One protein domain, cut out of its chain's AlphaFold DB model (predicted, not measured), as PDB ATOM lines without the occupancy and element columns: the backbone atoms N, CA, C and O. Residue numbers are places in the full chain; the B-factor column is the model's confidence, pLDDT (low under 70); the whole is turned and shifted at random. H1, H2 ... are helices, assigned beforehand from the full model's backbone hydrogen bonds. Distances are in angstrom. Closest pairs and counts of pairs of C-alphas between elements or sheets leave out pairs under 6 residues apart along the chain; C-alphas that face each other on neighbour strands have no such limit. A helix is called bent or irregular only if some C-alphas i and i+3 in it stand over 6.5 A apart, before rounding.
ATOM      1  N   SER A   5     -11.404  13.469 -28.294       77.38
ATOM      2  CA  SER A   5     -10.926  14.840 -28.515       77.38
ATOM      3  C   SER A   5      -9.584  15.123 -27.821       77.38
ATOM      4  O   SER A   5      -8.803  15.938 -28.314       77.38
ATOM      5  N   LYS A   6      -9.275  14.410 -26.729       76.56
ATOM      6  CA  LYS A   6      -8.014  14.527 -25.976       76.56
ATOM      7  C   LYS A   6      -6.840  13.804 -26.637       76.56
ATOM      8  O   LYS A   6      -5.697  14.215 -26.441       76.56
ATOM      9  N   CYS A   7      -7.106  12.778 -27.451       75.44
ATOM     10  CA  CYS A   7      -6.074  12.041 -28.191       75.44
ATOM     11  C   CYS A   7      -5.351  12.932 -29.212       75.44
ATOM     12  O   CYS A   7      -4.228  12.641 -29.607       75.44
ATOM     13  N   PHE A   8      -5.965  14.055 -29.598       75.00
ATOM     14  CA  PHE A   8      -5.364  14.984 -30.546       75.00
ATOM     15  C   PHE A   8      -4.311  15.924 -29.946       75.00
ATOM     16  O   PHE A   8      -3.618  16.607 -30.696       75.00
ATOM     17  N   SER A   9      -4.131  15.925 -28.621       70.12
ATOM     18  CA  SER A   9      -3.057  16.687 -27.965       70.12
ATOM     19  C   SER A   9      -1.660  16.285 -28.461       70.12
ATOM     20  O   SER A   9      -0.801  17.148 -28.639       70.12
ATOM     21  N   SER A  10      -1.466  15.008 -28.809       65.88
ATOM     22  CA  SER A  10      -0.230  14.482 -29.402       65.88
ATOM     23  C   SER A  10       0.104  15.077 -30.780       65.88
ATOM     24  O   SER A  10       1.256  15.018 -31.197       65.88
ATOM     25  N   PHE A  11      -0.859  15.695 -31.477       67.00
ATOM     26  CA  PHE A  11      -0.615  16.430 -32.728       67.00
ATOM     27  C   PHE A  11      -0.156  17.883 -32.499       67.00
ATOM     28  O   PHE A  11      -0.134  18.677 -33.438       67.00
ATOM     29  N   GLY A  12       0.157  18.276 -31.260       67.19
ATOM     30  CA  GLY A  12       0.486  19.665 -30.918       67.19
ATOM     31  C   GLY A  12      -0.736  20.591 -30.883       67.19
ATOM     32  O   GLY A  12      -0.591  21.811 -30.797       67.19
ATOM     33  N   LEU A  13      -1.947  20.028 -30.940       71.44
ATOM     34  CA  LEU A  13      -3.198  20.769 -30.827       71.44
ATOM     35  C   LEU A  13      -3.535  20.950 -29.345       71.44
ATOM     36  O   LEU A  13      -3.911  20.008 -28.653       71.44
ATOM     37  N   SER A  14      -3.403  22.180 -28.851       62.81
ATOM     38  CA  SER A  14      -3.676  22.524 -27.448       62.81
ATOM     39  C   SER A  14      -5.167  22.536 -27.099       62.81
ATOM     40  O   SER A  14      -5.526  22.407 -25.930       62.81
ATOM     41  N   ASN A  15      -6.041  22.657 -28.103       71.88
ATOM     42  CA  ASN A  15      -7.488  22.689 -27.921       71.88
ATOM     43  C   ASN A  15      -8.133  21.362 -28.353       71.88
ATOM     44  O   ASN A  15      -7.790  20.848 -29.422       71.88
ATOM     45  N   PRO A  16      -9.117  20.842 -27.590       72.50
ATOM     46  CA  PRO A  16      -9.904  19.686 -28.002       72.50
ATOM     47  C   PRO A  16     -10.539  19.938 -29.368       72.50
ATOM     48  O   PRO A  16     -11.238  20.939 -29.563       72.50
ATOM     49  N   ILE A  17     -10.310  19.037 -30.321       83.75
ATOM     50  CA  ILE A  17     -10.919  19.173 -31.642       83.75
ATOM     51  C   ILE A  17     -12.285  18.497 -31.689       83.75
ATOM     52  O   ILE A  17     -12.487  17.392 -31.190       83.75
ATOM     53  N   GLY A  18     -13.237  19.176 -32.323       88.12
ATOM     54  CA  GLY A  18     -14.545  18.604 -32.609       88.12
ATOM     55  C   GLY A  18     -14.501  17.621 -33.778       88.12
ATOM     56  O   GLY A  18     -13.605  17.664 -34.622       88.12
ATOM     57  N   ILE A  19     -15.544  16.797 -33.881       90.56
ATOM     58  CA  ILE A  19     -15.680  15.748 -34.902       90.56
ATOM     59  C   ILE A  19     -15.473  16.255 -36.339       90.56
ATOM     60  O   ILE A  19     -14.861  15.570 -37.145       90.56
ATOM     61  N   LYS A  20     -15.900  17.486 -36.656       91.81
ATOM     62  CA  LYS A  20     -15.675  18.105 -37.973       91.81
ATOM     63  C   LYS A  20     -14.192  18.243 -38.307       91.81
ATOM     64  O   LYS A  20     -13.771  17.861 -39.392       91.81
ATOM     65  N   ASN A  21     -13.420  18.781 -37.368       90.62
ATOM     66  CA  ASN A  21     -11.993  19.014 -37.556       90.62
ATOM     67  C   ASN A  21     -11.233  17.688 -37.572       90.62
ATOM     68  O   ASN A  21     -10.338  17.524 -38.388       90.62
ATOM     69  N   ALA A  22     -11.630  16.725 -36.733       91.94
ATOM     70  CA  ALA A  22     -11.061  15.381 -36.748       91.94
ATOM     71  C   ALA A  22     -11.290  14.680 -38.097       91.94
ATOM     72  O   ALA A  22     -10.356  14.118 -38.660       91.94
ATOM     73  N   MET A  23     -12.503  14.769 -38.653       94.50
ATOM     74  CA  MET A  23     -12.816  14.196 -39.965       94.50
ATOM     75  C   MET A  23     -12.027  14.865 -41.098       94.50
ATOM     76  O   MET A  23     -11.521  14.176 -41.980       94.50
ATOM     77  N   ALA A  24     -11.872  16.192 -41.054       93.25
ATOM     78  CA  ALA A  24     -11.052  16.914 -42.021       93.25
ATOM     79  C   ALA A  24      -9.565  16.539 -41.906       93.25
ATOM     80  O   ALA A  24      -8.920  16.287 -42.916       93.25
ATOM     81  N   LEU A  25      -9.031  16.446 -40.686       91.12
ATOM     82  CA  LEU A  25      -7.623  16.130 -40.443       91.12
ATOM     83  C   LEU A  25      -7.272  14.700 -40.874       91.12
ATOM     84  O   LEU A  25      -6.304  14.500 -41.602       91.12
ATOM     85  N   LEU A  26      -8.063  13.718 -40.432       91.62
ATOM     86  CA  LEU A  26      -7.761  12.296 -40.617       91.62
ATOM     87  C   LEU A  26      -8.158  11.774 -42.000       91.62
ATOM     88  O   LEU A  26      -7.482  10.901 -42.533       91.62
ATOM     89  N   PHE A  27      -9.241  12.295 -42.581       93.88
ATOM     90  CA  PHE A  27      -9.818  11.746 -43.813       93.88
ATOM     91  C   PHE A  27      -9.893  12.752 -44.964       93.88
ATOM     92  O   PHE A  27     -10.328  12.380 -46.049       93.88
ATOM     93  N   GLN A  28      -9.499  14.016 -44.756       94.38
ATOM     94  CA  GLN A  28      -9.573  15.075 -45.776       94.38
ATOM     95  C   GLN A  28     -10.993  15.277 -46.336       94.38
ATOM     96  O   GLN A  28     -11.182  15.697 -47.476       94.38
ATOM     97  N   VAL A  29     -12.016  14.992 -45.520       93.06
ATOM     98  CA  VAL A  29     -13.424  15.158 -45.896       93.06
ATOM     99  C   VAL A  29     -14.054  16.348 -45.186       93.06
ATOM    100  O   VAL A  29     -13.876  16.562 -43.984       93.06
ATOM    101  N   ASN A  30     -14.874  17.102 -45.917       90.38
ATOM    102  CA  ASN A  30     -15.739  18.104 -45.313       90.38
ATOM    103  C   ASN A  30     -16.940  17.410 -44.660       90.38
ATOM    104  O   ASN A  30     -17.867  16.992 -45.349       90.38
ATOM    105  N   PHE A  31     -16.926  17.286 -43.334       90.69
ATOM    106  CA  PHE A  31     -17.999  16.626 -42.595       90.69
ATOM    107  C   PHE A  31     -19.191  17.578 -42.376       90.69
ATOM    108  O   PHE A  31     -19.092  18.529 -41.587       90.69
ATOM    109  N   PRO A  32     -20.343  17.364 -43.039       84.56
ATOM    110  CA  PRO A  32     -21.455  18.295 -42.959       84.56
ATOM    111  C   PRO A  32     -22.139  18.188 -41.594       84.56
ATOM    112  O   PRO A  32     -22.755  17.187 -41.252       84.56
ATOM    113  N   LYS A  33     -22.102  19.281 -40.829       83.56
ATOM    114  CA  LYS A  33     -23.029  19.501 -39.707       83.56
ATOM    115  C   LYS A  33     -23.829  20.753 -39.973       83.56
ATOM    116  O   LYS A  33     -23.272  21.853 -39.919       83.56
ATOM    117  N   SER A  34     -25.107  20.565 -40.275       89.06
ATOM    118  CA  SER A  34     -26.066  21.651 -40.431       89.06
ATOM    119  C   SER A  34     -26.517  22.131 -39.057       89.06
ATOM    120  O   SER A  34     -27.121  21.370 -38.298       89.06
ATOM    121  N   LYS A  35     -26.258  23.409 -38.747       90.88
ATOM    122  CA  LYS A  35     -26.751  24.035 -37.512       90.88
ATOM    123  C   LYS A  35     -28.278  23.964 -37.441       90.88
ATOM    124  O   LYS A  35     -28.817  23.618 -36.398       90.88
ATOM    125  N   SER A  36     -28.944  24.177 -38.578       94.94
ATOM    126  CA  SER A  36     -30.400  24.069 -38.703       94.94
ATOM    127  C   SER A  36     -30.920  22.681 -38.307       94.94
ATOM    128  O   SER A  36     -31.913  22.597 -37.591       94.94
ATOM    129  N   VAL A  37     -30.227  21.600 -38.688       96.12
ATOM    130  CA  VAL A  37     -30.611  20.242 -38.264       96.12
ATOM    131  C   VAL A  37     -30.335  20.044 -36.774       96.12
ATOM    132  O   VAL A  37     -31.212  19.558 -36.062       96.12
ATOM    133  N   SER A  38     -29.175  20.484 -36.273       95.12
ATOM    134  CA  SER A  38     -28.825  20.332 -34.852       95.12
ATOM    135  C   SER A  38     -29.813  21.028 -33.909       95.12
ATOM    136  O   SER A  38     -30.092  20.506 -32.837       95.12
ATOM    137  N   THR A  39     -30.403  22.151 -34.335       96.75
ATOM    138  CA  THR A  39     -31.385  22.923 -33.557       96.75
ATOM    139  C   THR A  39     -32.831  22.696 -34.009       96.75
ATOM    140  O   THR A  39     -33.713  23.478 -33.662       96.75
ATOM    141  N   SER A  40     -33.091  21.675 -34.832       96.50
ATOM    142  CA  SER A  40     -34.449  21.330 -35.265       96.50
ATOM    143  C   SER A  40     -35.246  20.655 -34.141       96.50
ATOM    144  O   SER A  40     -34.700  20.283 -33.104       96.50
ATOM    145  N   ASN A  41     -36.557  20.471 -34.331       97.38
ATOM    146  CA  ASN A  41     -37.371  19.736 -33.364       97.38
ATOM    147  C   ASN A  41     -37.026  18.233 -33.383       97.38
ATOM    148  O   ASN A  41     -37.530  17.485 -34.225       97.38
ATOM    149  N   TRP A  42     -36.188  17.798 -32.440       97.56
ATOM    150  CA  TRP A  42     -35.796  16.398 -32.232       97.56
ATOM    151  C   TRP A  42     -36.792  15.580 -31.404       97.56
ATOM    152  O   TRP A  42     -36.709  14.358 -31.397       97.56
ATOM    153  N   ALA A  43     -37.765  16.226 -30.757       97.25
ATOM    154  CA  ALA A  43     -38.811  15.548 -29.989       97.25
ATOM    155  C   ALA A  43     -39.962  15.022 -30.871       97.25
ATOM    156  O   ALA A  43     -40.925  14.438 -30.376       97.25
ATOM    157  N   ARG A  44     -39.906  15.249 -32.188       96.06
ATOM    158  CA  ARG A  44     -40.935  14.783 -33.123       96.06
ATOM    159  C   ARG A  44     -40.969  13.251 -33.204       96.06
ATOM    160  O   ARG A  44     -39.932  12.602 -33.241       96.06
ATOM    161  N   LYS A  45     -42.171  12.679 -33.341       96.62
ATOM    162  CA  LYS A  45     -42.382  11.218 -33.393       96.62
ATOM    163  C   LYS A  45     -41.677  10.527 -34.568       96.62
ATOM    164  O   LYS A  45     -41.206   9.408 -34.424       96.62
ATOM    165  N   ALA A  46     -41.628  11.184 -35.727       97.50
ATOM    166  CA  ALA A  46     -40.935  10.697 -36.916       97.50
ATOM    167  C   ALA A  46     -39.879  11.717 -37.337       97.50
ATOM    168  O   ALA A  46     -40.220  12.865 -37.643       97.50
ATOM    169  N   LEU A  47     -38.615  11.299 -37.324       97.69
ATOM    170  CA  LEU A  47     -37.485  12.126 -37.727       97.69
ATOM    171  C   LEU A  47     -37.498  12.364 -39.239       97.69
ATOM    172  O   LEU A  47     -37.925  11.514 -40.019       97.69
ATOM    173  N   THR A  48     -37.016  13.531 -39.656       97.38
ATOM    174  CA  THR A  48     -36.800  13.810 -41.079       97.38
ATOM    175  C   THR A  48     -35.553  13.090 -41.580       97.38
ATOM    176  O   THR A  48     -34.653  12.769 -40.804       97.38
ATOM    177  N   LEU A  49     -35.450  12.890 -42.897       96.81
ATOM    178  CA  LEU A  49     -34.253  12.300 -43.495       96.81
ATOM    179  C   LEU A  49     -32.955  13.048 -43.103       96.81
ATOM    180  O   LEU A  49     -32.016  12.376 -42.678       96.81
ATOM    181  N   PRO A  50     -32.892  14.398 -43.116       96.12
ATOM    182  CA  PRO A  50     -31.721  15.122 -42.614       96.12
ATOM    183  C   PRO A  50     -31.385  14.847 -41.143       96.12
ATOM    184  O   PRO A  50     -30.210  14.766 -40.798       96.12
ATOM    185  N   GLN A  51     -32.386  14.694 -40.266       97.31
ATOM    186  CA  GLN A  51     -32.161  14.349 -38.857       97.31
ATOM    187  C   GLN A  51     -31.608  12.928 -38.709       97.31
ATOM    188  O   GLN A  51     -30.662  12.720 -37.956       97.31
ATOM    189  N   ILE A  52     -32.142  11.965 -39.465       96.75
ATOM    190  CA  ILE A  52     -31.638  10.584 -39.478       96.75
ATOM    191  C   ILE A  52     -30.182  10.557 -39.950       96.75
ATOM    192  O   ILE A  52     -29.334   9.969 -39.286       96.75
ATOM    193  N   GLN A  53     -29.873  11.238 -41.057       95.75
ATOM    194  CA  GLN A  53     -28.510  11.331 -41.585       95.75
ATOM    195  C   GLN A  53     -27.557  11.997 -40.590       95.75
ATOM    196  O   GLN A  53     -26.456  11.499 -40.375       95.75
ATOM    197  N   TYR A  54     -27.985  13.089 -39.953       95.12
ATOM    198  CA  TYR A  54     -27.194  13.776 -38.936       95.12
ATOM    199  C   TYR A  54     -26.909  12.868 -37.733       95.12
ATOM    200  O   TYR A  54     -25.762  12.761 -37.308       95.12
ATOM    201  N   ALA A  55     -27.931  12.183 -37.210       95.19
ATOM    202  CA  ALA A  55     -27.785  11.279 -36.072       95.19
ATOM    203  C   ALA A  55     -26.888  10.077 -36.407       95.19
ATOM    204  O   ALA A  55     -26.009   9.729 -35.624       95.19
ATOM    205  N   ALA A  56     -27.059   9.484 -37.592       95.19
ATOM    206  CA  ALA A  56     -26.208   8.398 -38.069       95.19
ATOM    207  C   ALA A  56     -24.747   8.847 -38.217       95.19
ATOM    208  O   ALA A  56     -23.834   8.134 -37.801       95.19
ATOM    209  N   ALA A  57     -24.518  10.046 -38.757       94.00
ATOM    210  CA  ALA A  57     -23.183  10.606 -38.906       94.00
ATOM    211  C   ALA A  57     -22.515  10.858 -37.542       94.00
ATOM    212  O   ALA A  57     -21.362  10.469 -37.359       94.00
ATOM    213  N   ASP A  58     -23.234  11.443 -36.576       92.75
ATOM    214  CA  ASP A  58     -22.718  11.688 -35.219       92.75
ATOM    215  C   ASP A  58     -22.471  10.381 -34.432       92.75
ATOM    216  O   ASP A  58     -21.608  10.365 -33.555       92.75
ATOM    217  N   ALA A  59     -23.148   9.275 -34.770       93.25
ATOM    218  CA  ALA A  59     -22.898   7.952 -34.186       93.25
ATOM    219  C   ALA A  59     -21.728   7.195 -34.845       93.25
ATOM    220  O   ALA A  59     -20.992   6.483 -34.163       93.25
ATOM    221  N   TYR A  60     -21.541   7.336 -36.162       93.81
ATOM    222  CA  TYR A  60     -20.559   6.544 -36.912       93.81
ATOM    223  C   TYR A  60     -19.177   7.200 -37.004       93.81
ATOM    224  O   TYR A  60     -18.155   6.523 -36.894       93.81
ATOM    225  N   ALA A  61     -19.115   8.524 -37.158       94.56
ATOM    226  CA  ALA A  61     -17.846   9.234 -37.285       94.56
ATOM    227  C   ALA A  61     -16.884   9.036 -36.090       94.56
ATOM    228  O   ALA A  61     -15.688   8.881 -36.343       94.56
ATOM    229  N   PRO A  62     -17.328   8.946 -34.816       92.19
ATOM    230  CA  PRO A  62     -16.423   8.638 -33.705       92.19
ATOM    231  C   PRO A  62     -15.747   7.267 -33.840       92.19
ATOM    232  O   PRO A  62     -14.578   7.134 -33.491       92.19
ATOM    233  N   VAL A  63     -16.446   6.267 -34.389       92.75
ATOM    234  CA  VAL A  63     -15.889   4.923 -34.627       92.75
ATOM    235  C   VAL A  63     -14.792   4.975 -35.689       92.75
ATOM    236  O   VAL A  63     -13.722   4.402 -35.494       92.75
ATOM    237  N   LEU A  64     -15.025   5.705 -36.784       94.06
ATOM    238  CA  LEU A  64     -14.014   5.919 -37.824       94.06
ATOM    239  C   LEU A  64     -12.782   6.640 -37.273       94.06
ATOM    240  O   LEU A  64     -11.657   6.205 -37.505       94.06
ATOM    241  N   ILE A  65     -12.993   7.716 -36.512       92.69
ATOM    242  CA  ILE A  65     -11.909   8.480 -35.885       92.69
ATOM    243  C   ILE A  65     -11.104   7.587 -34.940       92.69
ATOM    244  O   ILE A  65      -9.880   7.590 -35.010       92.69
ATOM    245  N   PHE A  66     -11.769   6.805 -34.088       90.56
ATOM    246  CA  PHE A  66     -11.097   5.872 -33.186       90.56
ATOM    247  C   PHE A  66     -10.239   4.861 -33.953       90.56
ATOM    248  O   PHE A  66      -9.069   4.693 -33.622       90.56
ATOM    249  N   LYS A  67     -10.783   4.246 -35.011       91.50
ATOM    250  CA  LYS A  67     -10.040   3.315 -35.872       91.50
ATOM    251  C   LYS A  67      -8.789   3.977 -36.464       91.50
ATOM    252  O   LYS A  67      -7.700   3.443 -36.315       91.50
ATOM    253  N   ALA A  68      -8.929   5.163 -37.052       92.25
ATOM    254  CA  ALA A  68      -7.799   5.878 -37.642       92.25
ATOM    255  C   ALA A  68      -6.740   6.278 -36.601       92.25
ATOM    256  O   ALA A  68      -5.546   6.173 -36.860       92.25
ATOM    257  N   LEU A  69      -7.155   6.712 -35.408       88.69
ATOM    258  CA  LEU A  69      -6.222   7.016 -34.320       88.69
ATOM    259  C   LEU A  69      -5.495   5.760 -33.817       88.69
ATOM    260  O   LEU A  69      -4.324   5.856 -33.451       88.69
ATOM    261  N   LEU A  70      -6.170   4.607 -33.798       88.25
ATOM    262  CA  LEU A  70      -5.564   3.324 -33.447       88.25
ATOM    263  C   LEU A  70      -4.511   2.922 -34.484       88.25
ATOM    264  O   LEU A  70      -3.393   2.601 -34.099       88.25
ATOM    265  N   ASP A  71      -4.845   3.016 -35.773       89.25
ATOM    266  CA  ASP A  71      -3.938   2.696 -36.884       89.25
ATOM    267  C   ASP A  71      -2.699   3.618 -36.912       89.25
ATOM    268  O   ASP A  71      -1.635   3.228 -37.387       89.25
ATOM    269  N   LEU A  72      -2.821   4.840 -36.380       88.19
ATOM    270  CA  LEU A  72      -1.724   5.802 -36.229       88.19
ATOM    271  C   LEU A  72      -0.941   5.646 -34.911       88.19
ATOM    272  O   LEU A  72      -0.007   6.412 -34.673       88.19
ATOM    273  N   ASN A  73      -1.309   4.699 -34.044       85.19
ATOM    274  CA  ASN A  73      -0.753   4.519 -32.696       85.19
ATOM    275  C   ASN A  73      -0.858   5.776 -31.806       85.19
ATOM    276  O   ASN A  73      -0.001   6.035 -30.961       85.19
ATOM    277  N   LEU A  74      -1.919   6.568 -31.978       80.62
ATOM    278  CA  LEU A  74      -2.152   7.818 -31.234       80.62
ATOM    279  C   LEU A  74      -3.141   7.664 -30.078       80.62
ATOM    280  O   LEU A  74      -3.546   8.639 -29.440       80.62
ATOM    281  N   ILE A  75      -3.532   6.427 -29.799       78.62
ATOM    282  CA  ILE A  75      -4.349   6.050 -28.654       78.62
ATOM    283  C   ILE A  75      -3.424   5.484 -27.572       78.62
ATOM    284  O   ILE A  75      -2.504   4.732 -27.883       78.62
ATOM    285  N   SER A  76      -3.665   5.836 -26.300       71.00
ATOM    286  CA  SER A  76      -2.897   5.277 -25.175       71.00
ATOM    287  C   SER A  76      -2.935   3.746 -25.202       71.00
ATOM    288  O   SER A  76      -3.987   3.157 -25.472       71.00
ATOM    289  N   ALA A  77      -1.812   3.109 -24.860       66.06
ATOM    290  CA  ALA A  77      -1.680   1.653 -24.798       66.06
ATOM    291  C   ALA A  77      -2.772   1.003 -23.925       66.06
ATOM    292  O   ALA A  77      -3.285  -0.063 -24.262       66.06
ATOM    293  N   ASP A  78      -3.202   1.691 -22.865       64.50
ATOM    294  CA  ASP A  78      -4.259   1.227 -21.957       64.50
ATOM    295  C   ASP A  78      -5.614   1.053 -22.656       64.50
ATOM    296  O   ASP A  78      -6.397   0.178 -22.297       64.50
ATOM    297  N   ILE A  79      -5.896   1.878 -23.668       65.56
ATOM    298  CA  ILE A  79      -7.138   1.823 -24.447       65.56
ATOM    299  C   ILE A  79      -6.988   0.848 -25.616       65.56
ATOM    300  O   ILE A  79      -7.927   0.109 -25.910       65.56
ATOM    301  N   ALA A  80      -5.815   0.804 -26.255       62.16
ATOM    302  CA  ALA A  80      -5.542  -0.126 -27.349       62.16
ATOM    303  C   ALA A  80      -5.767  -1.590 -26.921       62.16
ATOM    304  O   ALA A  80      -6.412  -2.345 -27.647       62.16
ATOM    305  N   ASN A  81      -5.345  -1.948 -25.701       57.31
ATOM    306  CA  ASN A  81      -5.465  -3.298 -25.136       57.31
ATOM    307  C   ASN A  81      -6.911  -3.769 -24.874       57.31
ATOM    308  O   ASN A  81      -7.138  -4.973 -24.788       57.31
ATOM    309  N   ILE A  82      -7.894  -2.862 -24.777       59.91
ATOM    310  CA  ILE A  82      -9.320  -3.213 -24.592       59.91
ATOM    311  C   ILE A  82      -9.930  -3.750 -25.897       59.91
ATOM    312  O   ILE A  82     -10.904  -4.494 -25.874       59.91
TER     313      ILE A  82
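This is residues 5 to 82 of the 85 residues of an uncharacterized protein of Acinetobacter bereziniae (UniProt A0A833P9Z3). What shape does the model show? One long helix, H4, kinked partway, makes the long axis, and the chain before it runs along one side of it as a thin second layer: H2 packs on the H4b half and H3 on the H4a half, with H1 near H4b. Residues 39 to 48 turn the chain round beyond H3, H4 runs back, and the short H5 lies near the last turns of H4b. How is it made up and how large is it? The printed part has 78 residues with five named helices, in the order H1, H2, H3, H4, H5, and no named strand, and its class is all helix. It is loose, with a radius of gyration of the C-alphas of 14.9 A, and elongated, spanning 43 by 26 by 19 A.

Is the longest helix straight? H4, residues 49 to 71, was assigned as one helix by its hydrogen bonds but is bent: C-alphas 59 and 62 are 6.5 A apart. Its arms H4a, residues 49 to 59, and H4b, residues 62 to 71, stand at a steep tilt of 35.3 degrees, only just beyond shallow. What touches the arms? H2, residues 19 to 27, touches H4b, the closest C-alphas being those of Ala 22 and Ile 65, 7.0 A apart; they run the same way at a steep tilt of 38 degrees, only just beyond shallow. H3, residues 35 to 38, touches H4a, the closest C-alphas being those of Val 37 and Gln 51 at 6.1 A. What of the two end helices? H1, residues 5 to 11, is close to but not clearly touching H4b, with the C-alphas of Cys 7 and Leu 69 closest at 7.9 A, and H5, residues 77 to 80, likewise, with those of Leu 70 and Ala 80 at 7.0 A. How do the backbones run? Every O i to N i+4 pair is within hydrogen-bond range in H2, H4a and H4b; in H1 it is 0 of 3, beside 2 of 4 O i to N i+3 pairs, and H3 and H5 are too short for an O i to N i+4 pair.

Where do the arms lie? H4a, 15.3 A long, begins at C-alpha 49 (-34.253, 12.300, -43.495), and H4b, 14.2 A long, ends at C-alpha 71 (-3.938, 2.696, -36.884). How long are the others? H1 measures 11.3 A, from C-alpha 5 at (-10.926, 14.840, -28.515), and H2 11.4 A, while H3 and H5 measure 5.0 A each.

How far does it reach? The two C-alphas farthest apart, those of Gly 12 and Lys 45, are 43.8 A apart. Are there cuts or long links? The printed part has no cut; the link from H4 to H5 is tight, and the other three are short. Where is confidence low? The mean pLDDT of the printed part is 86.6, and residues 10 to 12, 14 and 77 to 82 are under 70.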